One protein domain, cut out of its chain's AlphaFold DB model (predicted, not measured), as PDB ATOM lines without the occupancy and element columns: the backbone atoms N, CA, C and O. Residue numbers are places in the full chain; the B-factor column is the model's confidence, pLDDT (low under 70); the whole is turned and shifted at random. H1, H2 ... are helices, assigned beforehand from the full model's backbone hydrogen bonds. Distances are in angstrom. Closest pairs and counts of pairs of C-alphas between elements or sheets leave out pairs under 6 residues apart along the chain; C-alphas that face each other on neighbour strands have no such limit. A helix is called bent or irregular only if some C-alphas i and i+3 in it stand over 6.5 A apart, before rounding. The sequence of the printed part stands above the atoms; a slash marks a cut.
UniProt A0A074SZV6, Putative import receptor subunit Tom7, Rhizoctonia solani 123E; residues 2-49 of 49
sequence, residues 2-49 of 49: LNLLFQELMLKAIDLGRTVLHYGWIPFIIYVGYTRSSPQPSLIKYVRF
ATOM      1  N   LEU A   2     -37.276 -11.679  -5.294       76.56
ATOM      2  CA  LEU A   2     -37.087 -12.916  -6.084       76.56
ATOM      3  C   LEU A   2     -38.352 -13.797  -6.196       76.56
ATOM      4  O   LEU A   2     -38.681 -14.280  -7.272       76.56
ATOM      5  N   ASN A   3     -39.094 -13.953  -5.096       83.81
ATOM      6  CA  ASN A   3     -40.308 -14.776  -5.070       83.81
ATOM      7  C   ASN A   3     -41.447 -14.207  -5.940       83.81
ATOM      8  O   ASN A   3     -42.274 -14.962  -6.435       83.81
ATOM      9  N   LEU A   4     -41.470 -12.885  -6.148       85.56
ATOM     10  CA  LEU A   4     -42.461 -12.217  -7.000       85.56
ATOM     11  C   LEU A   4     -42.151 -12.463  -8.481       85.56
ATOM     12  O   LEU A   4     -43.044 -12.801  -9.250       85.56
ATOM     13  N   LEU A   5     -40.869 -12.402  -8.859       90.44
ATOM     14  CA  LEU A   5     -40.428 -12.702 -10.223       90.44
ATOM     15  C   LEU A   5     -40.779 -14.141 -10.627       90.44
ATOM     16  O   LEU A   5     -41.268 -14.376 -11.729       90.44
ATOM     17  N   PHE A   6     -40.558 -15.109  -9.734       93.88
ATOM     18  CA  PHE A   6     -40.874 -16.509 -10.018       93.88
ATOM     19  C   PHE A   6     -42.376 -16.729 -10.266       93.88
ATOM     20  O   PHE A   6     -42.752 -17.457 -11.185       93.88
ATOM     21  N   GLN A   7     -43.236 -16.052  -9.498       93.44
ATOM     22  CA  GLN A   7     -44.687 -16.113  -9.687       93.44
ATOM     23  C   GLN A   7     -45.115 -15.535 -11.042       93.44
ATOM     24  O   GLN A   7     -45.895 -16.169 -11.752       93.44
ATOM     25  N   GLU A   8     -44.574 -14.382 -11.442       95.62
ATOM     26  CA  GLU A   8     -44.879 -13.771 -12.743       95.62
ATOM     27  C   GLU A   8     -44.447 -14.647 -13.926       95.62
ATOM     28  O   GLU A   8     -45.165 -14.746 -14.922       95.62
ATOM     29  N   LEU A   9     -43.291 -15.309 -13.828       95.00
ATOM     30  CA  LEU A   9     -42.819 -16.230 -14.864       95.00
ATOM     31  C   LEU A   9     -43.720 -17.461 -14.981       95.00
ATOM     32  O   LEU A   9     -44.045 -17.876 -16.092       95.00
ATOM     33  N   MET A  10     -44.148 -18.017 -13.847       96.44
ATOM     34  CA  MET A  10     -45.050 -19.166 -13.832       96.44
ATOM     35  C   MET A  10     -46.409 -18.814 -14.446       96.44
ATOM     36  O   MET A  10     -46.914 -19.568 -15.277       96.44
ATOM     37  N   LEU A  11     -46.970 -17.649 -14.108       96.88
ATOM     38  CA  LEU A  11     -48.219 -17.164 -14.702       96.88
ATOM     39  C   LEU A  11     -48.085 -16.975 -16.220       96.88
ATOM     40  O   LEU A  11     -48.885 -17.524 -16.975       96.88
ATOM     41  N   LYS A  12     -47.013 -16.316 -16.681       96.50
ATOM     42  CA  LYS A  12     -46.739 -16.150 -18.119       96.50
ATOM     43  C   LYS A  12     -46.587 -17.485 -18.850       96.50
ATOM     44  O   LYS A  12     -47.069 -17.627 -19.972       96.50
ATOM     45  N   ALA A  13     -45.934 -18.470 -18.233       97.44
ATOM     46  CA  ALA A  13     -45.784 -19.802 -18.812       97.44
ATOM     47  C   ALA A  13     -47.136 -20.523 -18.948       97.44
ATOM     48  O   ALA A  13     -47.387 -21.163 -19.969       97.44
ATOM     49  N   ILE A  14     -48.018 -20.390 -17.952       97.38
ATOM     50  CA  ILE A  14     -49.369 -20.967 -17.983       97.38
ATOM     51  C   ILE A  14     -50.222 -20.302 -19.071       97.38
ATOM     52  O   ILE A  14     -50.897 -21.005 -19.828       97.38
ATOM     53  N   ASP A  15     -50.166 -18.977 -19.200       96.88
ATOM     54  CA  ASP A  15     -50.912 -18.240 -20.228       96.88
ATOM     55  C   ASP A  15     -50.446 -18.596 -21.645       96.88
ATOM     56  O   ASP A  15     -51.260 -18.837 -22.550       96.88
ATOM     57  N   LEU A  16     -49.131 -18.729 -21.833       97.56
ATOM     58  CA  LEU A  16     -48.564 -19.224 -23.083       97.56
ATOM     59  C   LEU A  16     -49.009 -20.667 -23.352       97.56
ATOM     60  O   LEU A  16     -49.465 -20.973 -24.454       97.56
ATOM     61  N   GLY A  17     -48.939 -21.538 -22.344       97.19
ATOM     62  CA  GLY A  17     -49.380 -22.929 -22.436       97.19
ATOM     63  C   GLY A  17     -50.845 -23.053 -22.850       97.19
ATOM     64  O   GLY A  17     -51.166 -23.848 -23.732       97.19
ATOM     65  N   ARG A  18     -51.733 -22.215 -22.301       97.38
ATOM     66  CA  ARG A  18     -53.151 -22.154 -22.695       97.38
ATOM     67  C   ARG A  18     -53.308 -21.831 -24.180       97.38
ATOM     68  O   ARG A  18     -54.091 -22.484 -24.865       97.38
ATOM     69  N   THR A  19     -52.549 -20.858 -24.674       97.12
ATOM     70  CA  THR A  19     -52.591 -20.429 -26.081       97.12
ATOM     71  C   THR A  19     -52.075 -21.530 -27.008       97.12
ATOM     72  O   THR A  19     -52.729 -21.879 -27.993       97.12
ATOM     73  N   VAL A  20     -50.935 -22.133 -26.660       97.69
ATOM     74  CA  VAL A  20     -50.323 -23.227 -27.425       97.69
ATOM     75  C   VAL A  20     -51.239 -24.443 -27.471       97.69
ATOM     76  O   VAL A  20     -51.421 -25.015 -28.537       97.69
ATOM     77  N   LEU A  21     -51.855 -24.832 -26.354       97.25
ATOM     78  CA  LEU A  21     -52.778 -25.965 -26.340       97.25
ATOM     79  C   LEU A  21     -54.050 -25.666 -27.136       97.25
ATOM     80  O   LEU A  21     -54.505 -26.532 -27.877       97.25
ATOM     81  N   HIS A  22     -54.603 -24.454 -27.035       96.12
ATOM     82  CA  HIS A  22     -55.851 -24.092 -27.711       96.12
ATOM     83  C   HIS A  22     -55.725 -24.035 -29.239       96.12
ATOM     84  O   HIS A  22     -56.637 -24.467 -29.941       96.12
ATOM     85  N   TYR A  23     -54.597 -23.553 -29.762       96.44
ATOM     86  CA  TYR A  23     -54.383 -23.461 -31.211       96.44
ATOM     87  C   TYR A  23     -53.521 -24.598 -31.777       96.44
ATOM     88  O   TYR A  23     -53.627 -24.933 -32.954       96.44
ATOM     89  N   GLY A  24     -52.679 -25.215 -30.952       96.69
ATOM     90  CA  GLY A  24     -51.724 -26.242 -31.364       96.69
ATOM     91  C   GLY A  24     -52.276 -27.666 -31.368       96.69
ATOM     92  O   GLY A  24     -51.680 -28.526 -32.015       96.69
ATOM     93  N   TRP A  25     -53.410 -27.941 -30.709       96.19
ATOM     94  CA  TRP A  25     -53.936 -29.310 -30.627       96.19
ATOM     95  C   TRP A  25     -54.318 -29.894 -31.998       96.19
ATOM     96  O   TRP A  25     -54.012 -31.055 -32.262       96.19
ATOM     97  N   ILE A  26     -54.916 -29.103 -32.901       94.25
ATOM     98  CA  ILE A  26     -55.300 -29.576 -34.245       94.25
ATOM     99  C   ILE A  26     -54.061 -29.909 -35.094       94.25
ATOM    100  O   ILE A  26     -53.960 -31.054 -35.547       94.25
ATOM    101  N   PRO A  27     -53.088 -28.987 -35.291       93.12
ATOM    102  CA  PRO A  27     -51.857 -29.310 -36.012       93.12
ATOM    103  C   PRO A  27     -51.117 -30.513 -35.423       93.12
ATOM    104  O   PRO A  27     -50.599 -31.340 -36.173       93.12
ATOM    105  N   PHE A  28     -51.097 -30.641 -34.094       95.19
ATOM    106  CA  PHE A  28     -50.429 -31.745 -33.412       95.19
ATOM    107  C   PHE A  28     -51.059 -33.103 -33.745       95.19
ATOM    108  O   PHE A  28     -50.344 -34.032 -34.123       95.19
ATOM    109  N   ILE A  29     -52.390 -33.222 -33.681       93.12
ATOM    110  CA  ILE A  29     -53.091 -34.467 -34.034       93.12
ATOM    111  C   ILE A  29     -52.859 -34.827 -35.506       93.12
ATOM    112  O   ILE A  29     -52.553 -35.982 -35.815       93.12
ATOM    113  N   ILE A  30     -52.948 -33.847 -36.412       91.25
ATOM    114  CA  ILE A  30     -52.702 -34.061 -37.846       91.25
ATOM    115  C   ILE A  30     -51.265 -34.542 -38.078       91.25
ATOM    116  O   ILE A  30     -51.054 -35.493 -38.829       91.25
ATOM    117  N   TYR A  31     -50.281 -33.938 -37.409       90.19
ATOM    118  CA  TYR A  31     -48.877 -34.333 -37.512       90.19
ATOM    119  C   TYR A  31     -48.637 -35.776 -37.043       90.19
ATOM    120  O   TYR A  31     -47.944 -36.549 -37.713       90.19
ATOM    121  N   VAL A  32     -49.236 -36.172 -35.919       92.88
ATOM    122  CA  VAL A  32     -49.137 -37.553 -35.424       92.88
ATOM    123  C   VAL A  32     -49.766 -38.528 -36.422       92.88
ATOM    124  O   VAL A  32     -49.134 -39.521 -36.785       92.88
ATOM    125  N   GLY A  33     -50.965 -38.228 -36.929       88.56
ATOM    126  CA  GLY A  33     -51.622 -39.041 -37.956       88.56
ATOM    127  C   GLY A  33     -50.790 -39.157 -39.237       88.56
ATOM    128  O   GLY A  33     -50.627 -40.252 -39.775       88.56
ATOM    129  N   TYR A  34     -50.190 -38.052 -39.684       87.38
ATOM    130  CA  TYR A  34     -49.306 -38.008 -40.848       87.38
ATOM    131  C   TYR A  34     -48.050 -38.867 -40.658       87.38
ATOM    132  O   TYR A  34     -47.673 -39.616 -41.551       87.38
ATOM    133  N   THR A  35     -47.386 -38.801 -39.503       90.06
ATOM    134  CA  THR A  35     -46.110 -39.513 -39.283       90.06
ATOM    135  C   THR A  35     -46.263 -41.008 -39.006       90.06
ATOM    136  O   THR A  35     -45.299 -41.751 -39.177       90.06
ATOM    137  N   ARG A  36     -47.446 -41.465 -38.581       87.94
ATOM    138  CA  ARG A  36     -47.698 -42.869 -38.207       87.94
ATOM    139  C   ARG A  36     -48.536 -43.656 -39.217       87.94
ATOM    140  O   ARG A  36     -48.746 -44.847 -39.016       87.94
ATOM    141  N   SER A  37     -49.001 -43.020 -40.290       83.31
ATOM    142  CA  SER A  37     -49.758 -43.689 -41.352       83.31
ATOM    143  C   SER A  37     -48.829 -44.312 -42.396       83.31
ATOM    144  O   SER A  37     -47.856 -43.689 -42.817       83.31
ATOM    145  N   SER A  38     -49.158 -45.524 -42.850       84.00
ATOM    146  CA  SER A  38     -48.518 -46.173 -43.998       84.00
ATOM    147  C   SER A  38     -49.592 -46.573 -45.019       84.00
ATOM    148  O   SER A  38     -50.486 -47.343 -44.660       84.00
ATOM    149  N   PRO A  39     -49.550 -46.060 -46.265       85.56
ATOM    150  CA  PRO A  39     -48.583 -45.089 -46.787       85.56
ATOM    151  C   PRO A  39     -48.770 -43.689 -46.180       85.56
ATOM    152  O   PRO A  39     -49.855 -43.335 -45.717       85.56
ATOM    153  N   GLN A  40     -47.710 -42.878 -46.204       80.44
ATOM    154  CA  GLN A  40     -47.760 -41.520 -45.667       80.44
ATOM    155  C   GLN A  40     -48.694 -40.642 -46.526       80.44
ATOM    156  O   GLN A  40     -48.523 -40.591 -47.748       80.44
ATOM    157  N   PRO A  41     -49.712 -39.983 -45.942       80.75
ATOM    158  CA  PRO A  41     -50.715 -39.254 -46.713       80.75
ATOM    159  C   PRO A  41     -50.112 -37.991 -47.340       80.75
ATOM    160  O   PRO A  41     -49.277 -37.342 -46.729       80.75
ATOM    161  N   SER A  42     -50.544 -37.587 -48.538       77.88
ATOM    162  CA  SER A  42     -50.126 -36.297 -49.103       77.88
ATOM    163  C   SER A  42     -50.899 -35.145 -48.452       77.88
ATOM    164  O   SER A  42     -52.122 -35.208 -48.315       77.88
ATOM    165  N   LEU A  43     -50.209 -34.055 -48.092       71.69
ATOM    166  CA  LEU A  43     -50.834 -32.865 -47.481       71.69
ATOM    167  C   LEU A  43     -51.913 -32.231 -48.384       71.69
ATOM    168  O   LEU A  43     -52.867 -31.635 -47.897       71.69
ATOM    169  N   ILE A  44     -51.799 -32.426 -49.703       66.62
ATOM    170  CA  ILE A  44     -52.718 -31.911 -50.731       66.62
ATOM    171  C   ILE A  44     -54.068 -32.652 -50.730       66.62
ATOM    172  O   ILE A  44     -55.072 -32.100 -51.174       66.62
ATOM    173  N   LYS A  45     -54.144 -33.885 -50.205       60.75
ATOM    174  CA  LYS A  45     -55.383 -34.682 -50.249       60.75
ATOM    175  C   LYS A  45     -56.509 -34.103 -49.378       60.75
ATOM    176  O   LYS A  45     -57.670 -34.403 -49.632       60.75
ATOM    177  N   TYR A  46     -56.175 -33.270 -48.392       60.00
ATOM    178  CA  TYR A  46     -57.125 -32.678 -47.441       60.00
ATOM    179  C   TYR A  46     -57.643 -31.285 -47.850       60.00
ATOM    180  O   TYR A  46     -58.499 -30.741 -47.162       60.00
ATOM    181  N   VAL A  47     -57.162 -30.718 -48.969       60.66
ATOM    182  CA  VAL A  47     -57.592 -29.414 -49.527       60.66
ATOM    183  C   VAL A  47     -58.194 -29.622 -50.921       60.66
ATOM    184  O   VAL A  47     -57.832 -28.965 -51.894       60.66
ATOM    185  N   ARG A  48     -59.077 -30.612 -51.055       57.81
ATOM    186  CA  ARG A  48     -59.897 -30.775 -52.258       57.81
ATOM    187  C   ARG A  48     -61.338 -30.461 -51.871       57.81
ATOM    188  O   ARG A  48     -61.941 -31.234 -51.132       57.81
ATOM    189  N   PHE A  49     -61.810 -29.297 -52.316       55.28
ATOM    190  CA  PHE A  49     -63.228 -28.942 -52.361       55.28
ATOM    191  C   PHE A  49     -63.946 -29.806 -53.402       55.28
ATOM    192  O   PHE A  49     -63.283 -30.175 -54.404       55.28
TER     193      PHE A  49
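Overview. This is residues 2 to 49 of the 49 residues of the protein "Putative import receptor subunit Tom7" of Rhizoctonia solani 123E (UniProt A0A074SZV6). One long helix, H1, bends at an elbow into a longer arm H1a and a shorter arm H1b; after it the chain turns back into a tail with the tiny helix H2. The printed part has 48 residues with two named helices, H1 then H2, and no named strand: all helix. It is extended, a rod spanning 53 by 24 by 10 A, with a radius of gyration of the C-alphas of 17.8 A.

Along the chain. H1, residues 2 to 36, was assigned as one helix by its hydrogen bonds but is bent: C-alphas 23 and 26 are 6.9 A apart. H1a, residues 2 to 23, starts at (-37.087, -12.916, -6.084) and measures 32.3 A; H1b, residues 26 to 36, measures 15.8 A. H2, residues 43 to 46, ends at (-57.125, -32.678, -47.441); it is neither bent nor irregular, but only just: C-alphas 43 and 46 are 6.3 A apart.

Arrangement. H1a and H1b stand at a steep tilt of 68 degrees, only just short of about perpendicular. H2 is apart from both arms, with no C-alphas within 8 A. In H1a and H1b every O i to N i+4 pair is within hydrogen-bond range; H2 is too short for one, and its one O i to N i+3 pair is not within range.

Size, cuts and confidence. The C-alphas of Leu 2 and Phe 49 are the farthest apart, 55.5 A. The printed part has no cut, and the link from H1 to H2 is short. Residues 44 to 49 have pLDDT under 70.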